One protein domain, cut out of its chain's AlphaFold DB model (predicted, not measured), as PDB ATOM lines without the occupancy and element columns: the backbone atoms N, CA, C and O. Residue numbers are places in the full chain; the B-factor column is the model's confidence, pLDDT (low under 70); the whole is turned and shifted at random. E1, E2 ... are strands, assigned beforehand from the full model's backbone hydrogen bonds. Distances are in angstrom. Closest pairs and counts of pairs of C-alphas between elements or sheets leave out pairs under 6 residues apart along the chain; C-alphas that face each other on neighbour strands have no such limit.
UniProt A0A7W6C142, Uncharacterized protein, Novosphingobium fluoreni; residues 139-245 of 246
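This is residues 139 to 245 of the 246 residues of an uncharacterized protein of Novosphingobium fluoreni (UniProt A0A7W6C142). A closed barrel of eight antiparallel strands, in which the long hairpin E4 and E5 bends sharply, with E6 added outside the ring beside one end of E5. Round the ring run E1, E2, E3, E4, E5, E7, E8, E9 and back to E1. The printed part has 107 residues, with no named helix and nine strands, E1 to E9 along the chain; the class is all strand. It is compact, with a radius of gyration of the C-alphas of 13.9 A, and spans 35 by 34 by 28 A.

E5, residues 200 to 210, bends by 73 degrees at residue 205; E4, residues 186 to 195, bends by 62 degrees at residue 191. They form an antiparallel hairpin, with N 193 and O 202 2.8 A apart. On the other side of E5 lie E7, residues 222 to 228, with N 203 and O 222 at 2.8 A, and E6, residues 215 to 219, with N 219 and O 206 at 2.8 A. E6 runs on into E7 at 78 degrees. From E4 the ring goes to E3, residues 176 to 180, with N 179 and O 188 at 2.8 A. E2, residues 158 to 161, follows, with N 160 and O 178 at 2.8 A, then E1, residues 139 to 141, with N 139 and O 159 at 2.8 A. From E7 it goes to E8, residues 233 to 236, with N 227 and O 235 at 2.8 A, and E9, residues 239 to 244, with N 236 and O 239 at 2.8 A. E9 and E1 close it, with N 140 and O 242 at 3.0 A. E1 to E6 form a meander, each strand the antiparallel neighbour of the one before; E7, E8 and E9 form another.

E1 begins at C-alpha 139 (144.271, 143.975, 79.426), and E9 ends at C-alpha 244 (146.127, 148.634, 76.176). E4 is 26.8 A long, E5 26.4 A and E7 18.2 A.

The C-alphas of Ala 197 and Thr 213, the two farthest apart, are 39.5 A apart. The printed part has no cut. The links E1 to E2 and E2 to E3 are long. Confidence is low at residues 143 to 144, 151 to 155 and 164 to 171.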
ATOM      1  N   LEU A 139     145.679 143.670  79.265       90.38
ATOM      2  CA  LEU A 139     144.271 143.975  79.426       90.38
ATOM      3  C   LEU A 139     144.083 144.809  80.684       90.38
ATOM      4  O   LEU A 139     144.537 144.418  81.758       90.38
ATOM      5  N   ILE A 140     143.366 145.919  80.557       89.50
ATOM      6  CA  ILE A 140     143.009 146.783  81.681       89.50
ATOM      7  C   ILE A 140     141.500 146.783  81.858       89.50
ATOM      8  O   ILE A 140     140.748 146.895  80.890       89.50
ATOM      9  N   ASP A 141     141.069 146.643  83.107       86.44
ATOM     10  CA  ASP A 141     139.675 146.814  83.508       86.44
ATOM     11  C   ASP A 141     139.236 148.276  83.312       86.44
ATOM     12  O   ASP A 141     139.980 149.199  83.643       86.44
ATOM     13  N   GLY A 142     138.039 148.505  82.772       71.81
ATOM     14  CA  GLY A 142     137.407 149.827  82.745       71.81
ATOM     15  C   GLY A 142     136.843 150.265  81.390       71.81
ATOM     16  O   GLY A 142     136.891 149.548  80.392       71.81
ATOM     17  N   GLU A 143     136.305 151.489  81.361       67.81
ATOM     18  CA  GLU A 143     135.607 152.087  80.205       67.81
ATOM     19  C   GLU A 143     136.540 152.632  79.102       67.81
ATOM     20  O   GLU A 143     136.078 153.284  78.161       67.81
ATOM     21  N   GLY A 144     137.845 152.373  79.216       67.50
ATOM     22  CA  GLY A 144     138.861 152.839  78.276       67.50
ATOM     23  C   GLY A 144     138.658 152.329  76.849       67.50
ATOM     24  O   GLY A 144     137.928 151.366  76.564       67.50
ATOM     25  N   LYS A 145     139.290 153.018  75.899       76.94
ATOM     26  CA  LYS A 145     139.309 152.590  74.498       76.94
ATOM     27  C   LYS A 145     140.478 151.635  74.249       76.94
ATOM     28  O   LYS A 145     141.567 151.851  74.777       76.94
ATOM     29  N   PRO A 146     140.292 150.617  73.389       81.06
ATOM     30  CA  PRO A 146     141.409 149.818  72.907       81.06
ATOM     31  C   PRO A 146     142.507 150.722  72.337       81.06
ATOM     32  O   PRO A 146     142.219 151.628  71.552       81.06
ATOM     33  N   GLY A 147     143.755 150.477  72.727       74.69
ATOM     34  CA  GLY A 147     144.901 151.275  72.292       74.69
ATOM     35  C   GLY A 147     145.282 152.439  73.217       74.69
ATOM     36  O   GLY A 147     146.225 153.165  72.913       74.69
ATOM     37  N   GLU A 148     144.584 152.632  74.338       77.69
ATOM     38  CA  GLU A 148     145.044 153.538  75.396       77.69
ATOM     39  C   GLU A 148     146.300 152.984  76.080       77.69
ATOM     40  O   GLU A 148     146.517 151.774  76.118       77.69
ATOM     41  N   PHE A 149     147.158 153.865  76.598       72.38
ATOM     42  CA  PHE A 149     148.353 153.440  77.328       72.38
ATOM     43  C   PHE A 149     147.973 152.698  78.603       72.38
ATOM     44  O   PHE A 149     146.999 153.069  79.265       72.38
ATOM     45  N   CYS A 150     148.783 151.711  78.988       70.50
ATOM     46  CA  CYS A 150     148.593 150.970  80.227       70.50
ATOM     47  C   CYS A 150     148.924 151.834  81.471       70.50
ATOM     48  O   CYS A 150     149.908 151.615  82.169       70.50
ATOM     49  N   SER A 151     148.121 152.869  81.733       60.81
ATOM     50  CA  SER A 151     148.258 153.792  82.861       60.81
ATOM     51  C   SER A 151     147.243 153.433  83.939       60.81
ATOM     52  O   SER A 151     146.063 153.765  83.847       60.81
ATOM     53  N   SER A 152     147.711 152.793  85.010       54.00
ATOM     54  CA  SER A 152     146.899 152.377  86.161       54.00
ATOM     55  C   SER A 152     146.492 153.532  87.092       54.00
ATOM     56  O   SER A 152     146.223 153.309  88.271       54.00
ATOM     57  N   SER A 153     146.464 154.781  86.612       44.75
ATOM     58  CA  SER A 153     146.229 155.964  87.460       44.75
ATOM     59  C   SER A 153     144.867 155.972  88.172       44.75
ATOM     60  O   SER A 153     144.719 156.630  89.200       44.75
ATOM     61  N   THR A 154     143.892 155.213  87.669       55.12
ATOM     62  CA  THR A 154     142.560 155.046  88.268       55.12
ATOM     63  C   THR A 154     142.474 153.897  89.271       55.12
ATOM     64  O   THR A 154     141.457 153.772  89.952       55.12
ATOM     65  N   GLY A 155     143.534 153.094  89.395       56.44
ATOM     66  CA  GLY A 155     143.470 151.812  90.072       56.44
ATOM     67  C   GLY A 155     142.521 150.874  89.323       56.44
ATOM     68  O   GLY A 155     141.342 150.804  89.642       56.44
ATOM     69  N   ASN A 156     143.026 150.161  88.321       72.94
ATOM     70  CA  ASN A 156     142.260 149.162  87.577       72.94
ATOM     71  C   ASN A 156     143.017 147.833  87.602       72.94
ATOM     72  O   ASN A 156     144.247 147.825  87.691       72.94
ATOM     73  N   SER A 157     142.294 146.718  87.486       78.69
ATOM     74  CA  SER A 157     142.922 145.403  87.359       78.69
ATOM     75  C   SER A 157     143.677 145.299  86.031       78.69
ATOM     76  O   SER A 157     143.136 145.660  84.985       78.69
ATOM     77  N   LEU A 158     144.901 144.773  86.071       87.19
ATOM     78  CA  LEU A 158     145.756 144.535  84.907       87.19
ATOM     79  C   LEU A 158     145.971 143.032  84.725       87.19
ATOM     80  O   LEU A 158     146.421 142.361  85.652       87.19
ATOM     81  N   MET A 159     145.698 142.506  83.535       90.44
ATOM     82  CA  MET A 159     146.061 141.140  83.147       90.44
ATOM     83  C   MET A 159     147.054 141.176  81.991       90.44
ATOM     84  O   MET A 159     146.809 141.863  81.005       90.44
ATOM     85  N   ASN A 160     148.153 140.434  82.085       90.62
ATOM     86  CA  ASN A 160     149.132 140.297  81.013       90.62
ATOM     87  C   ASN A 160     149.182 138.853  80.534       90.62
ATOM     88  O   ASN A 160     149.170 137.919  81.336       90.62
ATOM     89  N   PHE A 161     149.295 138.699  79.222       90.94
ATOM     90  CA  PHE A 161     149.455 137.420  78.549       90.94
ATOM     91  C   PHE A 161     150.705 137.494  77.698       90.94
ATOM     92  O   PHE A 161     150.888 138.457  76.952       90.94
ATOM     93  N   GLY A 162     151.555 136.484  77.797       86.44
ATOM     94  CA  GLY A 162     152.845 136.460  77.130       86.44
ATOM     95  C   GLY A 162     153.917 137.262  77.885       86.44
ATOM     96  O   GLY A 162     153.757 138.439  78.212       86.44
ATOM     97  N   GLY A 163     155.052 136.629  78.152       73.44
ATOM     98  CA  GLY A 163     156.161 137.165  78.932       73.44
ATOM     99  C   GLY A 163     157.122 138.005  78.099       73.44
ATOM    100  O   GLY A 163     158.264 137.609  77.913       73.44
ATOM    101  N   ARG A 164     156.711 139.197  77.640       62.50
ATOM    102  CA  ARG A 164     157.602 140.132  76.904       62.50
ATOM    103  C   ARG A 164     158.871 140.531  77.677       62.50
ATOM    104  O   ARG A 164     159.817 141.019  77.070       62.50
ATOM    105  N   SER A 165     158.869 140.367  79.000       53.94
ATOM    106  CA  SER A 165     160.008 140.634  79.890       53.94
ATOM    107  C   SER A 165     160.821 139.384  80.240       53.94
ATOM    108  O   SER A 165     161.841 139.505  80.915       53.94
ATOM    109  N   LEU A 166     160.376 138.200  79.812       59.69
ATOM    110  CA  LEU A 166     161.154 136.973  79.921       59.69
ATOM    111  C   LEU A 166     162.099 136.891  78.712       59.69
ATOM    112  O   LEU A 166     161.710 137.294  77.612       59.69
ATOM    113  N   PRO A 167     163.339 136.402  78.891       56.47
ATOM    114  CA  PRO A 167     164.221 136.120  77.769       56.47
ATOM    115  C   PRO A 167     163.493 135.291  76.694       56.47
ATOM    116  O   PRO A 167     162.801 134.329  77.032       56.47
ATOM    117  N   PRO A 168     163.635 135.635  75.401       58.41
ATOM    118  CA  PRO A 168     162.882 135.006  74.312       58.41
ATOM    119  C   PRO A 168     163.182 133.511  74.103       58.41
ATOM    120  O   PRO A 168     162.533 132.853  73.298       58.41
ATOM    121  N   GLU A 169     164.168 132.982  74.820       59.72
ATOM    122  CA  GLU A 169     164.560 131.574  74.856       59.72
ATOM    123  C   GLU A 169     163.769 130.733  75.878       59.72
ATOM    124  O   GLU A 169     163.917 129.513  75.910       59.72
ATOM    125  N   HIS A 170     162.888 131.343  76.681       62.91
ATOM    126  CA  HIS A 170     161.985 130.595  77.556       62.91
ATOM    127  C   HIS A 170     160.749 130.119  76.788       62.91
ATOM    128  O   HIS A 170     159.902 130.928  76.408       62.91
ATOM    129  N   ALA A 171     160.621 128.798  76.631       59.03
ATOM    130  CA  ALA A 171     159.448 128.119  76.066       59.03
ATOM    131  C   ALA A 171     158.121 128.630  76.663       59.03
ATOM    132  O   ALA A 171     157.125 128.841  75.966       59.03
ATOM    133  N   ASP A 172     158.146 128.949  77.956       74.62
ATOM    134  CA  ASP A 172     156.965 129.353  78.713       74.62
ATOM    135  C   ASP A 172     156.564 130.821  78.492       74.62
ATOM    136  O   ASP A 172     155.554 131.292  79.020       74.62
ATOM    137  N   MET A 173     157.316 131.585  77.688       82.81
ATOM    138  CA  MET A 173     156.975 132.986  77.447       82.81
ATOM    139  C   MET A 173     155.640 133.146  76.726       82.81
ATOM    140  O   MET A 173     155.019 134.193  76.857       82.81
ATOM    141  N   TYR A 174     155.182 132.146  75.972       88.50
ATOM    142  CA  TYR A 174     153.913 132.219  75.242       88.50
ATOM    143  C   TYR A 174     152.709 131.824  76.097       88.50
ATOM    144  O   TYR A 174     151.600 132.286  75.832       88.50
ATOM    145  N   THR A 175     152.930 131.020  77.136       90.12
ATOM    146  CA  THR A 175     151.900 130.561  78.076       90.12
ATOM    147  C   THR A 175     151.869 131.382  79.359       90.12
ATOM    148  O   THR A 175     150.969 131.193  80.166       90.12
ATOM    149  N   TYR A 176     152.817 132.299  79.571       91.12
ATOM    150  CA  TYR A 176     152.874 133.115  80.781       91.12
ATOM    151  C   TYR A 176     151.639 134.008  80.952       91.12
ATOM    152  O   TYR A 176     151.196 134.693  80.022       91.12
ATOM    153  N   PHE A 177     151.140 134.053  82.182       90.69
ATOM    154  CA  PHE A 177     150.013 134.857  82.622       90.69
ATOM    155  C   PHE A 177     150.364 135.599  83.910       90.69
ATOM    156  O   PHE A 177     150.955 135.040  84.835       90.69
ATOM    157  N   SER A 178     149.950 136.861  83.998       90.81
ATOM    158  CA  SER A 178     149.914 137.574  85.270       90.81
ATOM    159  C   SER A 178     148.641 138.386  85.424       90.81
ATOM    160  O   SER A 178     148.112 138.940  84.463       90.81
ATOM    161  N   TRP A 179     148.155 138.481  86.654       90.94
ATOM    162  CA  TRP A 179     147.006 139.286  87.024       90.94
ATOM    163  C   TRP A 179     147.308 140.072  88.293       90.94
ATOM    164  O   TRP A 179     147.619 139.509  89.340       90.94
ATOM    165  N   LEU A 180     147.188 141.390  88.195       87.75
ATOM    166  CA  LEU A 180     147.283 142.311  89.312       87.75
ATOM    167  C   LEU A 180     145.910 142.968  89.511       87.75
ATOM    168  O   LEU A 180     145.535 143.839  88.723       87.75
ATOM    169  N   PRO A 181     145.130 142.534  90.515       83.38
ATOM    170  CA  PRO A 181     143.872 143.175  90.867       83.38
ATOM    171  C   PRO A 181     144.083 144.628  91.302       83.38
ATOM    172  O   PRO A 181     145.107 144.965  91.900       83.38
ATOM    173  N   ASP A 182     143.087 145.475  91.051       76.31
ATOM    174  CA  ASP A 182     143.111 146.861  91.517       76.31
ATOM    175  C   ASP A 182     143.335 146.971  93.042       76.31
ATOM    176  O   ASP A 182     142.754 146.211  93.818       76.31
ATOM    177  N   LYS A 183     144.139 147.961  93.464       72.00
ATOM    178  CA  LYS A 183     144.401 148.340  94.868       72.00
ATOM    179  C   LYS A 183     144.909 147.189  95.738       72.00
ATOM    180  O   LYS A 183     144.846 147.268  96.963       72.00
ATOM    181  N   SER A 184     145.423 146.136  95.112       75.88
ATOM    182  CA  SER A 184     145.955 144.968  95.788       75.88
ATOM    183  C   SER A 184     147.477 145.004  95.763       75.88
ATOM    184  O   SER A 184     148.088 145.071  94.700       75.88
ATOM    185  N   ASP A 185     148.099 144.856  96.933       82.06
ATOM    186  CA  ASP A 185     149.526 144.521  97.033       82.06
ATOM    187  C   ASP A 185     149.795 143.061  96.633       82.06
ATOM    188  O   ASP A 185     150.925 142.593  96.704       82.06
ATOM    189  N   THR A 186     148.754 142.315  96.267       87.38
ATOM    190  CA  THR A 186     148.811 140.894  95.940       87.38
ATOM    191  C   THR A 186     148.482 140.685  94.468       87.38
ATOM    192  O   THR A 186     147.402 141.074  94.023       87.38
ATOM    193  N   GLY A 187     149.397 140.058  93.734       89.81
ATOM    194  CA  GLY A 187     149.229 139.646  92.344       89.81
ATOM    195  C   GLY A 187     149.270 138.126  92.202       89.81
ATOM    196  O   GLY A 187     149.668 137.410  93.120       89.81
ATOM    197  N   ILE A 188     148.840 137.641  91.046       92.25
ATOM    198  CA  ILE A 188     148.890 136.231  90.659       92.25
ATOM    199  C   ILE A 188     149.741 136.122  89.398       92.25
ATOM    200  O   ILE A 188     149.592 136.925  88.477       92.25
ATOM    201  N   VAL A 189     150.623 135.134  89.354       91.94
ATOM    202  CA  VAL A 189     151.385 134.746  88.162       91.94
ATOM    203  C   VAL A 189     151.225 133.250  87.928       91.94
ATOM    204  O   VAL A 189     150.884 132.520  88.854       91.94
ATOM    205  N   GLY A 190     151.458 132.797  86.707       92.62
ATOM    206  CA  GLY A 190     151.449 131.380  86.362       92.62
ATOM    207  C   GLY A 190     151.366 131.208  84.858       92.62
ATOM    208  O   GLY A 190     151.855 132.054  84.101       92.62
ATOM    209  N   PHE A 191     150.696 130.149  84.427       92.75
ATOM    210  CA  PHE A 191     150.496 129.855  83.016       92.75
ATOM    211  C   PHE A 191     149.015 129.848  82.668       92.75
ATOM    212  O   PHE A 191     148.166 129.676  83.542       92.75
ATOM    213  N   PHE A 192     148.695 130.059  81.397       94.62
ATOM    214  CA  PHE A 192     147.330 129.974  80.906       94.62
ATOM    215  C   PHE A 192     147.204 129.010  79.735       94.62
ATOM    216  O   PHE A 192     148.112 128.869  78.918       94.62
ATOM    217  N   THR A 193     146.018 128.425  79.611       94.69
ATOM    218  CA  THR A 193     145.527 127.805  78.382       94.69
ATOM    219  C   THR A 193     144.233 128.472  77.932       94.69
ATOM    220  O   THR A 193     143.480 128.996  78.756       94.69
ATOM    221  N   PHE A 194     143.987 128.496  76.621       94.06
ATOM    222  CA  PHE A 194     142.786 129.087  76.033       94.06
ATOM    223  C   PHE A 194     142.007 128.047  75.231       94.06
ATOM    224  O   PHE A 194     142.490 127.548  74.215       94.06
ATOM    225  N   ASP A 195     140.779 127.764  75.664       92.69
ATOM    226  CA  ASP A 195     139.820 126.975  74.899       92.69
ATOM    227  C   ASP A 195     138.814 127.915  74.230       92.69
ATOM    228  O   ASP A 195     137.881 128.444  74.846       92.69
ATOM    229  N   ARG A 196     139.005 128.112  72.925       87.44
ATOM    230  CA  ARG A 196     138.133 128.958  72.108       87.44
ATOM    231  C   ARG A 196     136.720 128.397  71.971       87.44
ATOM    232  O   ARG A 196     135.783 129.182  71.844       87.44
ATOM    233  N   ALA A 197     136.566 127.075  71.939       89.00
ATOM    234  CA  ALA A 197     135.268 126.434  71.757       89.00
ATOM    235  C   ALA A 197     134.428 126.524  73.036       89.00
ATOM    236  O   ALA A 197     133.228 126.784  72.959       89.00
ATOM    237  N   ALA A 198     135.067 126.365  74.197       90.00
ATOM    238  CA  ALA A 198     134.430 126.551  75.497       90.00
ATOM    239  C   ALA A 198     134.263 128.034  75.878       90.00
ATOM    240  O   ALA A 198     133.392 128.364  76.682       90.00
ATOM    241  N   GLY A 199     135.068 128.932  75.301       90.88
ATOM    242  CA  GLY A 199     135.116 130.331  75.723       90.88
ATOM    243  C   GLY A 199     135.701 130.460  77.128       90.88
ATOM    244  O   GLY A 199     135.188 131.217  77.953       90.88
ATOM    245  N   GLU A 200     136.755 129.696  77.415       95.12
ATOM    246  CA  GLU A 200     137.371 129.630  78.740       95.12
ATOM    247  C   GLU A 200     138.883 129.864  78.673       95.12
ATOM    248  O   GLU A 200     139.573 129.401  77.763       95.12
ATOM    249  N   LEU A 201     139.396 130.576  79.676       94.88
ATOM    250  CA  LEU A 201     140.812 130.586  80.022       94.88
ATOM    251  C   LEU A 201     141.008 129.746  81.280       94.88
ATOM    252  O   LEU A 201     140.271 129.908  82.251       94.88
ATOM    253  N   LEU A 202     142.023 128.895  81.296       95.50
ATOM    254  CA  LEU A 202     142.443 128.172  82.490       95.50
ATOM    255  C   LEU A 202     143.827 128.665  82.892       95.50
ATOM    256  O   LEU A 202     144.788 128.432  82.168       95.50
ATOM    257  N   GLY A 203     143.913 129.332  84.038       94.12
ATOM    258  CA  GLY A 203     145.168 129.597  84.724       94.12
ATOM    259  C   GLY A 203     145.588 128.375  85.538       94.12
ATOM    260  O   GLY A 203     144.785 127.891  86.336       94.12
ATOM    261  N   HIS A 204     146.814 127.898  85.356       94.12
ATOM    262  CA  HIS A 204     147.386 126.766  86.086       94.12
ATOM    263  C   HIS A 204     148.781 127.094  86.626       94.12
ATOM    264  O   HIS A 204     149.390 128.089  86.215       94.12
ATOM    265  N   ASP A 205     149.248 126.281  87.577       91.44
ATOM    266  CA  ASP A 205     150.507 126.487  88.315       91.44
ATOM    267  C   ASP A 205     150.597 127.909  88.888       91.44
ATOM    268  O   ASP A 205     151.570 128.647  88.713       91.44
ATOM    269  N   LEU A 206     149.497 128.333  89.510       93.38
ATOM    270  CA  LEU A 206     149.306 129.707  89.932       93.38
ATOM    271  C   LEU A 206     150.028 129.977  91.253       93.38
ATOM    272  O   LEU A 206     149.840 129.275  92.244       93.38
ATOM    273  N   ILE A 207     150.776 131.074  91.289       92.88
ATOM    274  CA  ILE A 207     151.455 131.576  92.480       92.88
ATOM    275  C   ILE A 207     150.859 132.932  92.829       92.88
ATOM    276  O   ILE A 207     150.844 133.856  92.010       92.88
ATOM    277  N   GLN A 208     150.386 133.066  94.065       93.25
ATOM    278  CA  GLN A 208     149.954 134.339  94.615       93.25
ATOM    279  C   GLN A 208     151.099 134.986  95.397       93.25
ATOM    280  O   GLN A 208     151.527 134.473  96.434       93.25
ATOM    281  N   GLY A 209     151.563 136.133  94.910       89.56
ATOM    282  CA  GLY A 209     152.646 136.908  95.506       89.56
ATOM    283  C   GLY A 209     152.151 138.224  96.090       89.56
ATOM    284  O   GLY A 209     151.394 138.946  95.443       89.56
ATOM    285  N   ASN A 210     152.590 138.565  97.299       86.50
ATOM    286  CA  ASN A 210     152.334 139.862  97.917       86.50
ATOM    287  C   ASN A 210     153.588 140.746  97.847       86.50
ATOM    288  O   ASN A 210     154.576 140.502  98.537       86.50
ATOM    289  N   VAL A 211     153.523 141.807  97.046       75.25
ATOM    290  CA  VAL A 211     154.619 142.743  96.763       75.25
ATOM    291  C   VAL A 211     155.088 143.473  98.024       75.25
ATOM    292  O   VAL A 211     156.270 143.778  98.157       75.25
ATOM    293  N   ALA A 212     154.190 143.732  98.979       80.25
ATOM    294  CA  ALA A 212     154.530 144.430 100.217       80.25
ATOM    295  C   ALA A 212     155.288 143.548 101.224       80.25
ATOM    296  O   ALA A 212     156.012 144.070 102.073       80.25
ATOM    297  N   THR A 213     155.115 142.226 101.159       83.12
ATOM    298  CA  THR A 213     155.647 141.284 102.160       83.12
ATOM    299  C   THR A 213     156.623 140.252 101.600       83.12
ATOM    300  O   THR A 213     157.192 139.503 102.392       83.12
ATOM    301  N   ASP A 214     156.814 140.213 100.277       81.12
ATOM    302  CA  ASP A 214     157.610 139.215  99.546       81.12
ATOM    303  C   ASP A 214     157.235 137.764  99.898       81.12
ATOM    304  O   ASP A 214     158.060 136.853  99.961       81.12
ATOM    305  N   ARG A 215     155.951 137.550 100.200       83.00
ATOM    306  CA  ARG A 215     155.397 136.225 100.476       83.00
ATOM    307  C   ARG A 215     154.724 135.691  99.231       83.00
ATOM    308  O   ARG A 215     153.881 136.376  98.654       83.00
ATOM    309  N   HIS A 216     155.041 134.443  98.912       88.81
ATOM    310  CA  HIS A 216     154.490 133.710  97.781       88.81
ATOM    311  C   HIS A 216     153.890 132.402  98.283       88.81
ATOM    312  O   HIS A 216     154.437 131.782  99.198       88.81
ATOM    313  N   HIS A 217     152.754 132.006  97.727       93.19
ATOM    314  CA  HIS A 217     152.180 130.687  97.960       93.19
ATOM    315  C   HIS A 217     151.446 130.203  96.717       93.19
ATOM    316  O   HIS A 217     150.851 131.001  95.988       93.19
ATOM    317  N   ASP A 218     151.490 128.895  96.508       93.94
ATOM    318  CA  ASP A 218     150.759 128.248  95.429       93.94
ATOM    319  C   ASP A 218     149.257 128.342  95.706       93.94
ATOM    320  O   ASP A 218     148.795 128.189  96.845       93.94
ATOM    321  N   ILE A 219     148.487 128.601  94.657       94.50
ATOM    322  CA  ILE A 219     147.027 128.610  94.693       94.50
ATOM    323  C   ILE A 219     146.486 127.625  93.660       94.50
ATOM    324  O   ILE A 219     147.154 127.277  92.691       94.50
ATOM    325  N   ALA A 220     145.255 127.168  93.882       95.19
ATOM    326  CA  ALA A 220     144.603 126.250  92.961       95.19
ATOM    327  C   ALA A 220     144.388 126.885  91.581       95.19
ATOM    328  O   ALA A 220     144.136 128.090  91.475       95.19
ATOM    329  N   ASP A 221     144.407 126.038  90.552       94.00
ATOM    330  CA  ASP A 221     144.054 126.401  89.184       94.00
ATOM    331  C   ASP A 221     142.721 127.154  89.124       94.00
ATOM    332  O   ASP A 221     141.754 126.841  89.833       94.00
ATOM    333  N   LYS A 222     142.647 128.139  88.230       94.50
ATOM    334  CA  LYS A 222     141.487 129.016  88.093       94.50
ATOM    335  C   LYS A 222     140.978 129.033  86.663       94.50
ATOM    336  O   LYS A 222     141.707 129.362  85.735       94.50
ATOM    337  N   ARG A 223     139.689 128.740  86.498       95.56
ATOM    338  CA  ARG A 223     138.975 128.920  85.230       95.56
ATOM    339  C   ARG A 223     138.330 130.294  85.193       95.56
ATOM    340  O   ARG A 223     137.719 130.709  86.175       95.56
ATOM    341  N   PHE A 224     138.436 130.946  84.048       94.50
ATOM    342  CA  PHE A 224     137.813 132.223  83.756       94.50
ATOM    343  C   PHE A 224     136.922 132.065  82.530       94.50
ATOM    344  O   PHE A 224     137.366 131.583  81.486       94.50
ATOM    345  N   LYS A 225     135.672 132.511  82.630       96.19
ATOM    346  CA  LYS A 225     134.781 132.584  81.471       96.19
ATOM    347  C   LYS A 225     135.114 133.829  80.678       96.19
ATOM    348  O   LYS A 225     135.084 134.928  81.234       96.19
ATOM    349  N   VAL A 226     135.381 133.670  79.388       95.62
ATOM    350  CA  VAL A 226     135.755 134.775  78.509       95.62
ATOM    351  C   VAL A 226     134.751 134.973  77.384       95.62
ATOM    352  O   VAL A 226     134.295 134.037  76.737       95.62
ATOM    353  N   ASN A 227     134.418 136.233  77.130       95.75
ATOM    354  CA  ASN A 227     133.591 136.651  76.008       95.75
ATOM    355  C   ASN A 227     134.284 137.815  75.285       95.75
ATOM    356  O   ASN A 227     134.078 138.980  75.655       95.75
ATOM    357  N   PRO A 228     135.192 137.512  74.342       92.19
ATOM    358  CA  PRO A 228     135.884 138.522  73.560       92.19
ATOM    359  C   PRO A 228     135.014 139.006  72.394       92.19
ATOM    360  O   PRO A 228     134.312 138.218  71.765       92.19
ATOM    361  N   ASP A 229     135.077 140.302  72.083       88.12
ATOM    362  CA  ASP A 229     134.290 140.893  70.990       88.12
ATOM    363  C   ASP A 229     135.083 141.091  69.686       88.12
ATOM    364  O   ASP A 229     134.533 141.549  68.684       88.12
ATOM    365  N   GLY A 230     136.376 140.748  69.688       87.38
ATOM    366  CA  GLY A 230     137.271 140.877  68.536       87.38
ATOM    367  C   GLY A 230     137.663 142.315  68.184       87.38
ATOM    368  O   GLY A 230     138.324 142.529  67.172       87.38
ATOM    369  N   SER A 231     137.280 143.310  68.988       88.25
ATOM    370  CA  SER A 231     137.579 144.730  68.759       88.25
ATOM    371  C   SER A 231     138.660 145.285  69.692       88.25
ATOM    372  O   SER A 231     138.886 146.494  69.753       88.25
ATOM    373  N   GLY A 232     139.345 144.402  70.424       89.50
ATOM    374  CA  GLY A 232     140.252 144.765  71.507       89.50
ATOM    375  C   GLY A 232     139.537 144.924  72.845       89.50
ATOM    376  O   GLY A 232     140.070 145.593  73.729       89.50
ATOM    377  N   ARG A 233     138.344 144.341  73.010       91.00
ATOM    378  CA  ARG A 233     137.632 144.267  74.288       91.00
ATOM    379  C   ARG A 233     137.247 142.828  74.595       91.00
ATOM    380  O   ARG A 233     136.994 142.010  73.710       91.00
ATOM    381  N   VAL A 234     137.196 142.515  75.880       93.00
ATOM    382  CA  VAL A 234     136.835 141.184  76.358       93.00
ATOM    383  C   VAL A 234     136.183 141.268  77.721       93.00
ATOM    384  O   VAL A 234     136.586 142.063  78.562       93.00
ATOM    385  N   THR A 235     135.154 140.460  77.945       93.12
ATOM    386  CA  THR A 235     134.587 140.274  79.283       93.12
ATOM    387  C   THR A 235     135.172 139.006  79.893       93.12
ATOM    388  O   THR A 235     135.084 137.958  79.261       93.12
ATOM    389  N   ILE A 236     135.747 139.091  81.091       93.44
ATOM    390  CA  ILE A 236     136.311 137.960  81.840       93.44
ATOM    391  C   ILE A 236     135.598 137.901  83.192       93.44
ATOM    392  O   ILE A 236     135.616 138.879  83.934       93.44
ATOM    393  N   ASP A 237     134.911 136.794  83.481       92.88
ATOM    394  CA  ASP A 237     134.095 136.604  84.697       92.88
ATOM    395  C   ASP A 237     133.112 137.762  84.988       92.88
ATOM    396  O   ASP A 237     132.814 138.095  86.132       92.88
ATOM    397  N   GLY A 238     132.585 138.389  83.931       89.81
ATOM    398  CA  GLY A 238     131.654 139.521  84.027       89.81
ATOM    399  C   GLY A 238     132.316 140.903  84.096       89.81
ATOM    400  O   GLY A 238     131.627 141.904  83.891       89.81
ATOM    401  N   THR A 239     133.633 140.977  84.288       88.94
ATOM    402  CA  THR A 239     134.403 142.229  84.264       88.94
ATOM    403  C   THR A 239     134.841 142.554  82.841       88.94
ATOM    404  O   THR A 239     135.302 141.677  82.113       88.94
ATOM    405  N   ARG A 240     134.687 143.812  82.413       90.06
ATOM    406  CA  ARG A 240     135.056 144.250  81.060       90.06
ATOM    407  C   ARG A 240     136.476 144.791  81.030       90.06
ATOM    408  O   ARG A 240     136.797 145.744  81.726       90.06
ATOM    409  N   TYR A 241     137.264 144.241  80.124       90.62
ATOM    410  CA  TYR A 241     138.627 144.643  79.851       90.62
ATOM    411  C   TYR A 241     138.762 145.180  78.430       90.62
ATOM    412  O   TYR A 241     138.013 144.803  77.521       90.62
ATOM    413  N   HIS A 242     139.766 146.020  78.226       90.88
ATOM    414  CA  HIS A 242     140.212 146.458  76.912       90.88
ATOM    415  C   HIS A 242     141.726 146.283  76.777       90.88
ATOM    416  O   HIS A 242     142.467 146.329  77.759       90.88
ATOM    417  N   VAL A 243     142.182 146.064  75.548       90.19
ATOM    418  CA  VAL A 243     143.602 145.933  75.216       90.19
ATOM    419  C   VAL A 243     144.261 147.303  75.286       90.19
ATOM    420  O   VAL A 243     143.812 148.241  74.622       90.19
ATOM    421  N   CYS A 244     145.338 147.411  76.056       84.19
ATOM    422  CA  CYS A 244     146.127 148.634  76.176       84.19
ATOM    423  C   CYS A 244     147.470 148.518  75.436       84.19
ATOM    424  O   CYS A 244     147.960 147.422  75.148       84.19
ATOM    425  N   VAL A 245     148.056 149.668  75.101       72.75
ATOM    426  CA  VAL A 245     149.422 149.770  74.582       72.75
ATOM    427  C   VAL A 245     150.380 149.802  75.766       72.75
ATOM    428  O   VAL A 245     150.280 150.683  76.624       72.75
TER     429      VAL A 245